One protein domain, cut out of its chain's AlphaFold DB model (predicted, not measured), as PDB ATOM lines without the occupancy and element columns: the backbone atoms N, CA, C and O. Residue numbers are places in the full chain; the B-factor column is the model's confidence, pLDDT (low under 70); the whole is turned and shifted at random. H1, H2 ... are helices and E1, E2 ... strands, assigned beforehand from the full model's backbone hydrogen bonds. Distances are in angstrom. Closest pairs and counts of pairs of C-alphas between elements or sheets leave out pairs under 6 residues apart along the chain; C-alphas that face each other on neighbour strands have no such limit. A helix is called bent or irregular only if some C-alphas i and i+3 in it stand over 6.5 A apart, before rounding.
ATOM      1  N   SER A 287     201.694 262.481 219.266       56.97
ATOM      2  CA  SER A 287     200.540 262.076 218.474       56.97
ATOM      3  C   SER A 287     199.728 263.342 218.161       56.97
ATOM      4  O   SER A 287     199.722 264.278 218.961       56.97
ATOM      5  N   PRO A 288     199.046 263.436 217.010       53.69
ATOM      6  CA  PRO A 288     198.151 264.558 216.741       53.69
ATOM      7  C   PRO A 288     197.154 264.764 217.889       53.69
ATOM      8  O   PRO A 288     196.737 263.792 218.519       53.69
ATOM      9  N   ALA A 289     196.725 266.004 218.141       52.19
ATOM     10  CA  ALA A 289     195.828 266.325 219.258       52.19
ATOM     11  C   ALA A 289     194.562 265.444 219.281       52.19
ATOM     12  O   ALA A 289     194.141 264.975 220.336       52.19
ATOM     13  N   TRP A 290     194.019 265.119 218.104       58.78
ATOM     14  CA  TRP A 290     192.865 264.230 217.977       58.78
ATOM     15  C   TRP A 290     193.149 262.793 218.452       58.78
ATOM     16  O   TRP A 290     192.244 262.113 218.926       58.78
ATOM     17  N   MET A 291     194.390 262.301 218.365       56.81
ATOM     18  CA  MET A 291     194.748 260.994 218.924       56.81
ATOM     19  C   MET A 291     194.820 261.040 220.446       56.81
ATOM     20  O   MET A 291     194.353 260.097 221.077       56.81
ATOM     21  N   HIS A 292     195.352 262.121 221.028       61.97
ATOM     22  CA  HIS A 292     195.346 262.315 222.483       61.97
ATOM     23  C   HIS A 292     193.918 262.387 223.048       61.97
ATOM     24  O   HIS A 292     193.695 261.948 224.172       61.97
ATOM     25  N   ALA A 293     192.951 262.884 222.267       52.78
ATOM     26  CA  ALA A 293     191.535 262.868 222.633       52.78
ATOM     27  C   ALA A 293     190.925 261.450 222.595       52.78
ATOM     28  O   ALA A 293     190.181 261.063 223.494       52.78
ATOM     29  N   LEU A 294     191.268 260.646 221.581       57.94
ATOM     30  CA  LEU A 294     190.613 259.354 221.329       57.94
ATOM     31  C   LEU A 294     191.278 258.141 221.993       57.94
ATOM     32  O   LEU A 294     190.630 257.099 222.142       57.94
ATOM     33  N   TYR A 295     192.563 258.219 222.333       70.69
ATOM     34  CA  TYR A 295     193.341 257.055 222.749       70.69
ATOM     35  C   TYR A 295     194.100 257.287 224.052       70.69
ATOM     36  O   TYR A 295     194.704 258.331 224.278       70.69
ATOM     37  N   ASP A 296     194.116 256.246 224.889       73.19
ATOM     38  CA  ASP A 296     194.864 256.231 226.143       73.19
ATOM     39  C   ASP A 296     196.354 256.547 225.916       73.19
ATOM     40  O   ASP A 296     196.977 256.039 224.982       73.19
ATOM     41  N   GLU A 297     196.964 257.265 226.863       73.56
ATOM     42  CA  GLU A 297     198.399 257.614 226.885       73.56
ATOM     43  C   GLU A 297     199.352 256.415 226.714       73.56
ATOM     44  O   GLU A 297     200.507 256.575 226.330       73.56
ATOM     45  N   ASP A 298     198.895 255.191 227.000       78.94
ATOM     46  CA  ASP A 298     199.696 253.980 226.816       78.94
ATOM     47  C   ASP A 298     199.611 253.361 225.409       78.94
ATOM     48  O   ASP A 298     200.447 252.520 225.066       78.94
ATOM     49  N   LEU A 299     198.643 253.785 224.590       78.50
ATOM     50  CA  LEU A 299     198.525 253.445 223.173       78.50
ATOM     51  C   LEU A 299     199.281 254.446 222.302       78.50
ATOM     52  O   LEU A 299     199.940 254.019 221.358       78.50
ATOM     53  N   LEU A 300     199.221 255.738 222.640       78.31
ATOM     54  CA  LEU A 300     199.767 256.845 221.843       78.31
ATOM     55  C   LEU A 300     201.194 256.633 221.320       78.31
ATOM     56  O   LEU A 300     201.410 256.847 220.129       78.31
ATOM     57  N   PRO A 301     202.165 256.128 222.112       80.31
ATOM     58  CA  PRO A 301     203.520 255.915 221.608       80.31
ATOM     59  C   PRO A 301     203.585 254.930 220.441       80.31
ATOM     60  O   PRO A 301     204.557 254.932 219.701       80.31
ATOM     61  N   HIS A 302     202.578 254.072 220.299       83.50
ATOM     62  CA  HIS A 302     202.487 253.046 219.274       83.50
ATOM     63  C   HIS A 302     201.537 253.429 218.136       83.50
ATOM     64  O   HIS A 302     201.420 252.660 217.189       83.50
ATOM     65  N   LEU A 303     200.843 254.566 218.195       81.69
ATOM     66  CA  LEU A 303     199.925 254.967 217.133       81.69
ATOM     67  C   LEU A 303     200.637 255.775 216.057       81.69
ATOM     68  O   LEU A 303     201.540 256.568 216.312       81.69
ATOM     69  N   TYR A 304     200.202 255.564 214.824       72.94
ATOM     70  CA  TYR A 304     200.609 256.359 213.685       72.94
ATOM     71  C   TYR A 304     199.416 256.603 212.785       72.94
ATOM     72  O   TYR A 304     198.577 255.730 212.588       72.94
ATOM     73  N   GLY A 305     199.343 257.805 212.246       64.50
ATOM     74  CA  GLY A 305     198.242 258.264 211.425       64.50
ATOM     75  C   GLY A 305     198.530 259.671 210.936       64.50
ATOM     76  O   GLY A 305     199.500 260.305 211.365       64.50
ATOM     77  N   GLY A 306     197.703 260.132 210.005       53.59
ATOM     78  CA  GLY A 306     197.826 261.470 209.449       53.59
ATOM     79  C   GLY A 306     197.606 262.577 210.492       53.59
ATOM     80  O   GLY A 306     197.080 262.325 211.582       53.59
ATOM     81  N   PRO A 307     197.963 263.829 210.150       43.19
ATOM     82  CA  PRO A 307     197.673 264.993 210.991       43.19
ATOM     83  C   PRO A 307     196.168 265.152 211.267       43.19
ATOM     84  O   PRO A 307     195.791 265.668 212.316       43.19
ATOM     85  N   TYR A 308     195.321 264.619 210.381       46.59
ATOM     86  CA  TYR A 308     193.868 264.575 210.506       46.59
ATOM     87  C   TYR A 308     193.354 263.136 210.444       46.59
ATOM     88  O   TYR A 308     193.985 262.252 209.858       46.59
ATOM     89  N   ARG A 309     192.174 262.907 211.024       48.22
ATOM     90  CA  ARG A 309     191.475 261.624 210.950       48.22
ATOM     91  C   ARG A 309     190.780 261.499 209.590       48.22
ATOM     92  O   ARG A 309     189.773 262.158 209.353       48.22
ATOM     93  N   GLY A 310     191.280 260.624 208.720       46.12
ATOM     94  CA  GLY A 310     190.726 260.419 207.380       46.12
ATOM     95  C   GLY A 310     191.097 259.056 206.785       46.12
ATOM     96  O   GLY A 310     191.971 258.375 207.324       46.12
ATOM     97  N   PRO A 311     190.421 258.634 205.703       41.22
ATOM     98  CA  PRO A 311     190.675 257.349 205.049       41.22
ATOM     99  C   PRO A 311     192.048 257.279 204.361       41.22
ATOM    100  O   PRO A 311     192.551 256.181 204.151       41.22
ATOM    101  N   ASP A 312     192.668 258.421 204.056       45.59
ATOM    102  CA  ASP A 312     193.919 258.488 203.284       45.59
ATOM    103  C   ASP A 312     195.145 257.973 204.058       45.59
ATOM    104  O   ASP A 312     196.096 257.466 203.469       45.59
ATOM    105  N   LEU A 313     195.123 258.089 205.390       58.19
ATOM    106  CA  LEU A 313     196.156 257.598 206.306       58.19
ATOM    107  C   LEU A 313     195.468 256.987 207.536       58.19
ATOM    108  O   LEU A 313     195.321 257.669 208.561       58.19
ATOM    109  N   PRO A 314     195.010 255.722 207.446       67.56
ATOM    110  CA  PRO A 314     194.324 255.066 208.547       67.56
ATOM    111  C   PRO A 314     195.226 254.997 209.780       67.56
ATOM    112  O   PRO A 314     196.450 254.892 209.691       67.56
ATOM    113  N   THR A 315     194.607 255.070 210.956       80.56
ATOM    114  CA  THR A 315     195.337 254.939 212.219       80.56
ATOM    115  C   THR A 315     195.811 253.509 212.377       80.56
ATOM    116  O   THR A 315     194.992 252.600 212.477       80.56
ATOM    117  N   VAL A 316     197.120 253.316 212.441       86.06
ATOM    118  CA  VAL A 316     197.744 252.007 212.614       86.06
ATOM    119  C   VAL A 316     198.485 251.945 213.943       86.06
ATOM    120  O   VAL A 316     199.044 252.934 214.420       86.06
ATOM    121  N   PHE A 317     198.506 250.762 214.543       89.50
ATOM    122  CA  PHE A 317     199.278 250.473 215.741       89.50
ATOM    123  C   PHE A 317     200.603 249.815 215.343       89.50
ATOM    124  O   PHE A 317     200.626 248.690 214.846       89.50
ATOM    125  N   ARG A 318     201.717 250.505 215.568       86.44
ATOM    126  CA  ARG A 318     203.060 250.121 215.130       86.44
ATOM    127  C   ARG A 318     203.874 249.478 216.242       86.44
ATOM    128  O   ARG A 318     203.915 249.940 217.384       86.44
ATOM    129  N   ILE A 319     204.605 248.435 215.869       85.06
ATOM    130  CA  ILE A 319     205.602 247.768 216.703       85.06
ATOM    131  C   ILE A 319     206.943 247.836 215.971       85.06
ATOM    132  O   ILE A 319     207.092 247.249 214.901       85.06
ATOM    133  N   ASN A 320     207.913 248.555 216.543       78.50
ATOM    134  CA  ASN A 320     209.240 248.753 215.955       78.50
ATOM    135  C   ASN A 320     210.319 249.016 217.027       78.50
ATOM    136  O   ASN A 320     210.017 249.157 218.216       78.50
ATOM    137  N   ASP A 321     211.584 249.130 216.604       68.31
ATOM    138  CA  ASP A 321     212.725 249.409 217.495       68.31
ATOM    139  C   ASP A 321     212.653 250.773 218.210       68.31
ATOM    140  O   ASP A 321     213.339 250.979 219.213       68.31
ATOM    141  N   VAL A 322     211.887 251.726 217.674       59.78
ATOM    142  CA  VAL A 322     211.820 253.109 218.169       59.78
ATOM    143  C   VAL A 322     210.898 253.201 219.380       59.78
ATOM    144  O   VAL A 322     211.293 253.754 220.406       59.78
ATOM    145  N   VAL A 323     209.693 252.641 219.268       65.31
ATOM    146  CA  VAL A 323     208.664 252.667 220.323       65.31
ATOM    147  C   VAL A 323     208.811 251.481 221.285       65.31
ATOM    148  O   VAL A 323     208.332 251.518 222.417       65.31
ATOM    149  N   GLY A 324     209.548 250.447 220.863       66.62
ATOM    150  CA  GLY A 324     209.801 249.232 221.624       66.62
ATOM    151  C   GLY A 324     208.620 248.261 221.622       66.62
ATOM    152  O   GLY A 324     207.555 248.520 221.059       66.62
ATOM    153  N   ALA A 325     208.808 247.108 222.267       68.88
ATOM    154  CA  ALA A 325     207.756 246.102 222.368       68.88
ATOM    155  C   ALA A 325     206.655 246.567 223.348       68.88
ATOM    156  O   ALA A 325     206.948 246.759 224.536       68.88
ATOM    157  N   PRO A 326     205.396 246.711 222.899       73.88
ATOM    158  CA  PRO A 326     204.284 247.087 223.767       73.88
ATOM    159  C   PRO A 326     204.023 246.018 224.832       73.88
ATOM    160  O   PRO A 326     204.245 244.819 224.627       73.88
ATOM    161  N   ALA A 327     203.477 246.426 225.979       74.44
ATOM    162  CA  ALA A 327     202.995 245.460 226.959       74.44
ATOM    163  C   ALA A 327     201.833 244.631 226.359       74.44
ATOM    164  O   ALA A 327     200.986 245.196 225.661       74.44
ATOM    165  N   PRO A 328     201.688 243.328 226.679       66.06
ATOM    166  CA  PRO A 328     200.634 242.487 226.097       66.06
ATOM    167  C   PRO A 328     199.202 243.030 226.274       66.06
ATOM    168  O   PRO A 328     198.326 242.780 225.450       66.06
ATOM    169  N   GLY A 329     198.952 243.797 227.343       66.88
ATOM    170  CA  GLY A 329     197.663 244.460 227.578       66.88
ATOM    171  C   GLY A 329     197.350 245.595 226.595       66.88
ATOM    172  O   GLY A 329     196.182 245.781 226.258       66.88
ATOM    173  N   VAL A 330     198.380 246.298 226.108       78.31
ATOM    174  CA  VAL A 330     198.279 247.418 225.157       78.31
ATOM    175  C   VAL A 330     197.903 246.886 223.773       78.31
ATOM    176  O   VAL A 330     196.892 247.301 223.215       78.31
ATOM    177  N   VAL A 331     198.605 245.854 223.290       79.56
ATOM    178  CA  VAL A 331     198.263 245.155 222.031       79.56
ATOM    179  C   VAL A 331     196.837 244.609 222.072       79.56
ATOM    180  O   VAL A 331     196.070 244.747 221.125       79.56
ATOM    181  N   GLY A 332     196.447 244.003 223.199       71.19
ATOM    182  CA  GLY A 332     195.099 243.461 223.351       71.19
ATOM    183  C   GLY A 332     194.007 244.533 223.319       71.19
ATOM    184  O   GLY A 332     192.886 244.226 222.921       71.19
ATOM    185  N   ARG A 333     194.301 245.767 223.751       78.88
ATOM    186  CA  ARG A 333     193.392 246.911 223.592       78.88
ATOM    187  C   ARG A 333     193.341 247.383 222.146       78.88
ATOM    188  O   ARG A 333     192.234 247.517 221.642       78.88
ATOM    189  N   ALA A 334     194.490 247.544 221.489       81.69
ATOM    190  CA  ALA A 334     194.550 247.935 220.082       81.69
ATOM    191  C   ALA A 334     193.708 246.997 219.197       81.69
ATOM    192  O   ALA A 334     192.854 247.461 218.446       81.69
ATOM    193  N   GLY A 335     193.825 245.678 219.400       77.25
ATOM    194  CA  GLY A 335     192.991 244.699 218.694       77.25
ATOM    195  C   GLY A 335     191.486 244.834 218.978       77.25
ATOM    196  O   GLY A 335     190.674 244.714 218.067       77.25
ATOM    197  N   ARG A 336     191.079 245.156 220.217       77.56
ATOM    198  CA  ARG A 336     189.655 245.396 220.545       77.56
ATOM    199  C   ARG A 336     189.097 246.678 219.932       77.56
ATOM    200  O   ARG A 336     187.895 246.733 219.690       77.56
ATOM    201  N   LEU A 337     189.948 247.677 219.714       77.62
ATOM    202  CA  LEU A 337     189.600 248.907 219.001       77.62
ATOM    203  C   LEU A 337     189.537 248.700 217.480       77.62
ATOM    204  O   LEU A 337     189.101 249.600 216.774       77.62
ATOM    205  N   GLY A 338     189.942 247.526 216.981       83.38
ATOM    206  CA  GLY A 338     189.979 247.237 215.549       83.38
ATOM    207  C   GLY A 338     191.096 247.976 214.814       83.38
ATOM    208  O   GLY A 338     190.981 248.178 213.614       83.38
ATOM    209  N   LEU A 339     192.152 248.394 215.519       88.06
ATOM    210  CA  LEU A 339     193.301 249.042 214.890       88.06
ATOM    211  C   LEU A 339     194.121 248.010 214.098       88.06
ATOM    212  O   LEU A 339     194.473 246.975 214.682       88.06
ATOM    213  N   PRO A 340     194.482 248.293 212.831       91.06
ATOM    214  CA  PRO A 340     195.487 247.528 212.104       91.06
ATOM    215  C   PRO A 340     196.796 247.478 212.881       91.06
ATOM    216  O   PRO A 340     197.289 248.508 213.355       91.06
ATOM    217  N   ILE A 341     197.358 246.281 213.041       91.69
ATOM    218  CA  ILE A 341     198.619 246.085 213.753       91.69
ATOM    219  C   ILE A 341     199.741 245.927 212.731       91.69
ATOM    220  O   ILE A 341     199.764 244.961 211.979       91.69
ATOM    221  N   VAL A 342     200.719 246.831 212.752       89.00
ATOM    222  CA  VAL A 342     201.864 246.819 211.837       89.00
ATOM    223  C   VAL A 342     203.142 246.514 212.612       89.00
ATOM    224  O   VAL A 342     203.582 247.285 213.465       89.00
ATOM    225  N   ILE A 343     203.761 245.376 212.310       87.75
ATOM    226  CA  ILE A 343     205.079 244.993 212.816       87.75
ATOM    227  C   ILE A 343     206.112 245.389 211.765       87.75
ATOM    228  O   ILE A 343     206.214 244.773 210.704       87.75
ATOM    229  N   GLU A 344     206.879 246.427 212.068       81.38
ATOM    230  CA  GLU A 344     207.907 246.959 211.175       81.38
ATOM    231  C   GLU A 344     209.232 246.196 211.323       81.38
ATOM    232  O   GLU A 344     209.402 245.430 212.281       81.38
ATOM    233  N   PRO A 345     210.205 246.400 210.412       74.81
ATOM    234  CA  PRO A 345     211.513 245.774 210.534       74.81
ATOM    235  C   PRO A 345     212.154 246.086 211.891       74.81
ATOM    236  O   PRO A 345     212.268 247.242 212.297       74.81
ATOM    237  N   HIS A 346     212.580 245.032 212.587       70.69
ATOM    238  CA  HIS A 346     213.097 245.101 213.952       70.69
ATOM    239  C   HIS A 346     214.537 244.570 213.964       70.69
ATOM    240  O   HIS A 346     214.788 243.419 213.601       70.69
ATOM    241  N   ALA A 347     215.505 245.384 214.382       68.50
ATOM    242  CA  ALA A 347     216.936 245.107 214.264       68.50
ATOM    243  C   ALA A 347     217.381 243.851 215.031       68.50
ATOM    244  O   ALA A 347     218.283 243.137 214.588       68.50
ATOM    245  N   GLU A 348     216.747 243.557 216.170       70.62
ATOM    246  CA  GLU A 348     216.995 242.335 216.953       70.62
ATOM    247  C   GLU A 348     216.052 241.167 216.585       70.62
ATOM    248  O   GLU A 348     216.235 240.041 217.067       70.62
ATOM    249  N   GLY A 349     215.099 241.408 215.679       75.31
ATOM    250  CA  GLY A 349     213.978 240.525 215.365       75.31
ATOM    251  C   GLY A 349     212.841 240.614 216.388       75.31
ATOM    252  O   GLY A 349     213.045 241.012 217.534       75.31
ATOM    253  N   PHE A 350     211.635 240.209 215.983       84.00
ATOM    254  CA  PHE A 350     210.440 240.235 216.832       84.00
ATOM    255  C   PHE A 350     209.914 238.818 217.109       84.00
ATOM    256  O   PHE A 350     209.863 237.975 216.218       84.00
ATOM    257  N   ASP A 351     209.518 238.515 218.345       86.56
ATOM    258  CA  ASP A 351     208.939 237.209 218.696       86.56
ATOM    259  C   ASP A 351     207.422 237.334 218.866       86.56
ATOM    260  O   ASP A 351     206.947 237.907 219.848       86.56
ATOM    261  N   LEU A 352     206.650 236.758 217.936       87.50
ATOM    262  CA  LEU A 352     205.183 236.814 217.941       87.50
ATOM    263  C   LEU A 352     204.561 236.186 219.197       87.50
ATOM    264  O   LEU A 352     203.442 236.536 219.571       87.50
ATOM    265  N   THR A 353     205.273 235.301 219.904       85.31
ATOM    266  CA  THR A 353     204.770 234.733 221.167       85.31
ATOM    267  C   THR A 353     204.627 235.779 222.272       85.31
ATOM    268  O   THR A 353     203.845 235.579 223.205       85.31
ATOM    269  N   THR A 354     205.315 236.918 222.153       82.94
ATOM    270  CA  THR A 354     205.212 238.035 223.103       82.94
ATOM    271  C   THR A 354     203.840 238.707 223.088       82.94
ATOM    272  O   THR A 354     203.421 239.239 224.116       82.94
ATOM    273  N   LEU A 355     203.089 238.594 221.985       81.81
ATOM    274  CA  LEU A 355     201.705 239.069 221.893       81.81
ATOM    275  C   LEU A 355     200.772 238.287 222.842       81.81
ATOM    276  O   LEU A 355     199.729 238.787 223.267       81.81
ATOM    277  N   GLY A 356     201.145 237.061 223.228       82.88
ATOM    278  CA  GLY A 356     200.402 236.252 224.190       82.88
ATOM    279  C   GLY A 356     198.940 236.049 223.780       82.88
ATOM    280  O   GLY A 356     198.641 235.668 222.654       82.88
ATOM    281  N   THR A 357     198.000 236.303 224.697       80.75
ATOM    282  CA  THR A 357     196.560 236.168 224.411       80.75
ATOM    283  C   THR A 357     196.002 237.291 223.539       80.75
ATOM    284  O   THR A 357     194.902 237.135 223.010       80.75
ATOM    285  N   ALA A 358     196.717 238.412 223.380       79.81
ATOM    286  CA  ALA A 358     196.255 239.537 222.566       79.81
ATOM    287  C   ALA A 358     196.089 239.148 221.095       79.81
ATOM    288  O   ALA A 358     195.176 239.642 220.444       79.81
ATOM    289  N   ILE A 359     196.889 238.189 220.614       86.31
ATOM    290  CA  ILE A 359     196.837 237.696 219.234       86.31
ATOM    291  C   ILE A 359     195.452 237.166 218.834       86.31
ATOM    292  O   ILE A 359     195.078 237.216 217.672       86.31
ATOM    293  N   THR A 360     194.654 236.711 219.807       85.00
ATOM    294  CA  THR A 360     193.283 236.219 219.580       85.00
ATOM    295  C   THR A 360     192.284 237.321 219.212       85.00
ATOM    296  O   THR A 360     191.159 237.002 218.840       85.00
ATOM    297  N   GLN A 361     192.657 238.594 219.385       83.12
ATOM    298  CA  GLN A 361     191.808 239.768 219.158       83.12
ATOM    299  C   GLN A 361     192.250 240.591 217.944       83.12
ATOM    300  O   GLN A 361     191.598 241.577 217.624       83.12
ATOM    301  N   ILE A 362     193.371 240.234 217.315       90.44
ATOM    302  CA  ILE A 362     193.900 240.956 216.158       90.44
ATOM    303  C   ILE A 362     193.108 240.522 214.927       90.44
ATOM    304  O   ILE A 362     192.976 239.320 214.689       90.44
ATOM    305  N   ARG A 363     192.583 241.505 214.189       92.81
ATOM    306  CA  ARG A 363     191.850 241.300 212.931       92.81
ATOM    307  C   ARG A 363     192.707 241.575 211.709       92.81
ATOM    308  O   ARG A 363     192.623 240.822 210.753       92.81
ATOM    309  N   ASP A 364     193.548 242.595 211.785       93.31
ATOM    310  CA  ASP A 364     194.429 243.017 210.704       93.31
ATOM    311  C   ASP A 364     195.871 243.072 211.226       93.31
ATOM    312  O   ASP A 364     196.149 243.682 212.269       93.31
ATOM    313  N   LEU A 365     196.755 242.339 210.551       93.31
ATOM    314  CA  LEU A 365     198.159 242.203 210.901       93.31
ATOM    315  C   LEU A 365     199.048 242.310 209.662       93.31
ATOM    316  O   LEU A 365     199.112 241.383 208.855       93.31
ATOM    317  N   THR A 366     199.859 243.360 209.619       90.56
ATOM    318  CA  THR A 366     200.951 243.513 208.655       90.56
ATOM    319  C   THR A 366     202.284 243.202 209.323       90.56
ATOM    320  O   THR A 366     202.601 243.709 210.401       90.56
ATOM    321  N   ILE A 367     203.107 242.381 208.677       88.56
ATOM    322  CA  ILE A 367     204.494 242.106 209.059       88.56
ATOM    323  C   ILE A 367     205.379 242.552 207.895       88.56
ATOM    324  O   ILE A 367     205.538 241.819 206.921       88.56
ATOM    325  N   ALA A 368     205.948 243.754 208.006       78.62
ATOM    326  CA  ALA A 368     206.636 244.439 206.909       78.62
ATOM    327  C   ALA A 368     207.955 243.759 206.487       78.62
ATOM    328  O   ALA A 368     208.362 243.827 205.327       78.62
ATOM    329  N   ASP A 369     208.637 243.088 207.421       78.19
ATOM    330  CA  ASP A 369     209.708 242.148 207.093       78.19
ATOM    331  C   ASP A 369     209.658 240.942 208.028       78.19
ATOM    332  O   ASP A 369     209.845 241.040 209.244       78.19
ATOM    333  N   ALA A 370     209.444 239.763 207.451       69.75
ATOM    334  CA  ALA A 370     209.505 238.517 208.204       69.75
ATOM    335  C   ALA A 370     210.940 238.157 208.669       69.75
ATOM    336  O   ALA A 370     211.115 237.198 209.434       69.75
ATOM    337  N   ALA A 371     211.969 238.916 208.261       73.00
ATOM    338  CA  ALA A 371     213.365 238.674 208.618       73.00
ATOM    339  C   ALA A 371     213.564 238.835 210.119       73.00
ATOM    340  O   ALA A 371     213.318 239.883 210.704       73.00
ATOM    341  N   GLY A 372     214.064 237.787 210.768       74.38
ATOM    342  CA  GLY A 372     214.316 237.835 212.206       74.38
ATOM    343  C   GLY A 372     213.057 237.708 213.065       74.38
ATOM    344  O   GLY A 372     213.211 237.517 214.272       74.38
ATOM    345  N   THR A 373     211.858 237.694 212.471       84.12
ATOM    346  CA  THR A 373     210.613 237.373 213.172       84.12
ATOM    347  C   THR A 373     210.565 235.883 213.521       84.12
ATOM    348  O   THR A 373     210.910 235.012 212.713       84.12
ATOM    349  N   ARG A 374     210.191 235.571 214.762       86.25
ATOM    350  CA  ARG A 374     210.172 234.218 215.345       86.25
ATOM    351  C   ARG A 374     208.843 233.964 216.047       86.25
ATOM    352  O   ARG A 374     208.029 234.867 216.205       86.25
ATOM    353  N   GLY A 375     208.627 232.724 216.485       85.81
ATOM    354  CA  GLY A 375     207.421 232.395 217.246       85.81
ATOM    355  C   GLY A 375     206.167 232.296 216.380       85.81
ATOM    356  O   GLY A 375     205.055 232.426 216.882       85.81
ATOM    357  N   TRP A 376     206.347 232.032 215.087       85.31
ATOM    358  CA  TRP A 376     205.313 231.953 214.055       85.31
ATOM    359  C   TRP A 376     204.128 231.043 214.406       85.31
ATOM    360  O   TRP A 376     202.993 231.331 214.035       85.31
ATOM    361  N   GLY A 377     204.359 229.999 215.206       84.56
ATOM    362  CA  GLY A 377     203.295 229.141 215.734       84.56
ATOM    363  C   GLY A 377     202.234 229.871 216.574       84.56
ATOM    364  O   GLY A 377     201.138 229.339 216.739       84.56
ATOM    365  N   ALA A 378     202.514 231.081 217.073       87.50
ATOM    366  CA  ALA A 378     201.536 231.907 217.779       87.50
ATOM    367  C   ALA A 378     200.333 232.270 216.893       87.50
ATOM    368  O   ALA A 378     199.210 232.303 217.399       87.50
ATOM    369  N   LEU A 379     200.542 232.461 215.581       88.38
ATOM    370  CA  LEU A 379     199.475 232.814 214.636       88.38
ATOM    371  C   LEU A 379     198.355 231.776 214.593       88.38
ATOM    372  O   LEU A 379     197.217 232.144 214.350       88.38
ATOM    373  N   ALA A 380     198.620 230.511 214.931       85.44
ATOM    374  CA  ALA A 380     197.572 229.492 215.025       85.44
ATOM    375  C   ALA A 380     196.476 229.837 216.061       85.44
ATOM    376  O   ALA A 380     195.385 229.274 216.023       85.44
ATOM    377  N   GLY A 381     196.762 230.741 217.006       86.56
ATOM    378  CA  GLY A 381     195.798 231.273 217.968       86.56
ATOM    379  C   GLY A 381     195.050 232.528 217.504       86.56
ATOM    380  O   GLY A 381     194.177 232.995 218.236       86.56
ATOM    381  N   ALA A 382     195.362 233.083 216.331       90.12
ATOM    382  CA  ALA A 382     194.771 234.312 215.801       90.12
ATOM    383  C   ALA A 382     193.386 234.049 215.182       90.12
ATOM    384  O   ALA A 382     193.160 234.197 213.987       90.12
ATOM    385  N   LEU A 383     192.441 233.594 216.008       89.06
ATOM    386  CA  LEU A 383     191.127 233.127 215.552       89.06
ATOM    387  C   LEU A 383     190.226 234.236 214.988       89.06
ATOM    388  O   LEU A 383     189.225 233.909 214.361       89.06
ATOM    389  N   ALA A 384     190.548 235.505 215.243       90.81
ATOM    390  CA  ALA A 384     189.826 236.669 214.733       90.81
ATOM    391  C   ALA A 384     190.532 237.344 213.545       90.81
ATOM    392  O   ALA A 384     190.052 238.375 213.098       90.81
ATOM    393  N   LEU A 385     191.655 236.790 213.068       94.25
ATOM    394  CA  LEU A 385     192.440 237.377 211.985       94.25
ATOM    395  C   LEU A 385     191.656 237.300 210.674       94.25
ATOM    396  O   LEU A 385     191.349 236.199 210.218       94.25
ATOM    397  N   GLU A 386     191.340 238.465 210.122       95.44
ATOM    398  CA  GLU A 386     190.619 238.700 208.869       95.44
ATOM    399  C   GLU A 386     191.605 239.008 207.734       95.44
ATOM    400  O   GLU A 386     191.463 238.469 206.635       95.44
ATOM    401  N   GLU A 387     192.656 239.776 208.038       94.81
ATOM    402  CA  GLU A 387     193.694 240.209 207.105       94.81
ATOM    403  C   GLU A 387     195.102 239.897 207.631       94.81
ATOM    404  O   GLU A 387     195.419 240.112 208.807       94.81
TER     405      GLU A 387
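Overview. This is residues 287 to 387 of the 549 residues of the protein "Tetratricopeptide repeat protein" of Labedella endophytica (UniProt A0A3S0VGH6). Picture a short run of stacked turns, each made of a strand and then a helix: three short parallel strands, E1, E2 and E3, lie side by side as a small sheet near the middle, and H2, H3 and H4 stand next to one another in a loosely curved row, H2 over one face of the sheet and H3 and H4 beyond it. At the E1 end of this stack a long stretch without named elements, residues 295 to 315, makes a loop, and H1 sits out past it, away from the other helices. The printed part has 101 residues, with four named helices and three named strands in the order H1 E1 H2 E2 H3 E3 H4; the sheet runs E1 E2 E3. The class is mixed, helices and strands, though under half of the residues, 42, are in named elements. The whole is compact, with a radius of gyration of the C-alphas of 13.1 A, and spans 37 by 28 by 24 A.

Arrangement. Begin with the sheet: E1 is residues 316 to 319, E2 is residues 341 to 343 and E3 is residues 364 to 367. E2 is the inner strand, and E1 and E3 are edge strands. E1 and E2 are parallel at 33 degrees; look there for N 342 and O 317, 2.8 A apart and within hydrogen-bond range. E2 and E3 are parallel at 8 degrees, and N 343 and O 366 are 2.8 A apart, also within range. Beside E1, residues 303 to 304 pair antiparallel with its residues 316 to 317. H2, residues 328 to 336, is on the sheet at a height of 10.4 A; it is over E1 and only just over E2, on which 3 of its C-alphas fall, and it runs along the strands, at 17 degrees to E1 on the local plane. The closest C-alphas of E1 and H2 are those of Phe 317 and Ala 334, 6.9 A apart. H3, residues 352 to 361, is not on the sheet but touches H2, its closest C-alphas being Gly 332 and Ala 358 at 4.2 A; they run the same way at a shallow tilt of 34 degrees, only just short of steep. H4, residues 376 to 381, touches H3, with the C-alphas of Thr 353 and Ala 378 closest at 5.5 A; the two run the same way at a shallow tilt of 21 degrees. H2 and H4 are apart. H1, residues 289 to 294, touches no helix and is not on the sheet. E1, H2, E2 and E2, H3, E3 are strand-helix-strand units, two parallel neighbour strands with a helix between, each with a right-handed crossover. In H1 and H2 every O i to N i+4 pair is within hydrogen-bond range; H3 has 0 of 6 such pairs but 5 of 7 O i to N i+3 pairs, and H4 has 0 of 2 but 3 of 3.

Along the chain. Find C-alpha 316 at (197.744, 252.007, 212.614), where E1 begins; from there it runs 9.8 A. E2 measures 6.6 A and E3 10.2 A from first to last C-alpha. H2 runs 12.6 A. H3, the longest helix, runs 13.8 A and is irregular: C-alphas 354 and 357 are 8.9 A apart. Look for H1 from C-alpha 289 at (195.828, 266.325, 219.258), 8.9 A long, and for the end of H4, 10.3 A long, at C-alpha 381, (195.798, 231.273, 217.968).

Size, cuts and confidence. The two C-alphas farthest apart are those of Ala 289 and Gly 377, at 38.1 A. The printed part has no cut. The link from H1 to E1, 21 residues, is long; those from H2 to E2 and from H3 to E3 are tight. In the B-factor column the mean pLDDT of the printed part is 76.3, and 27 residues are under 70, among them residues 287 to 294 and 305 to 314.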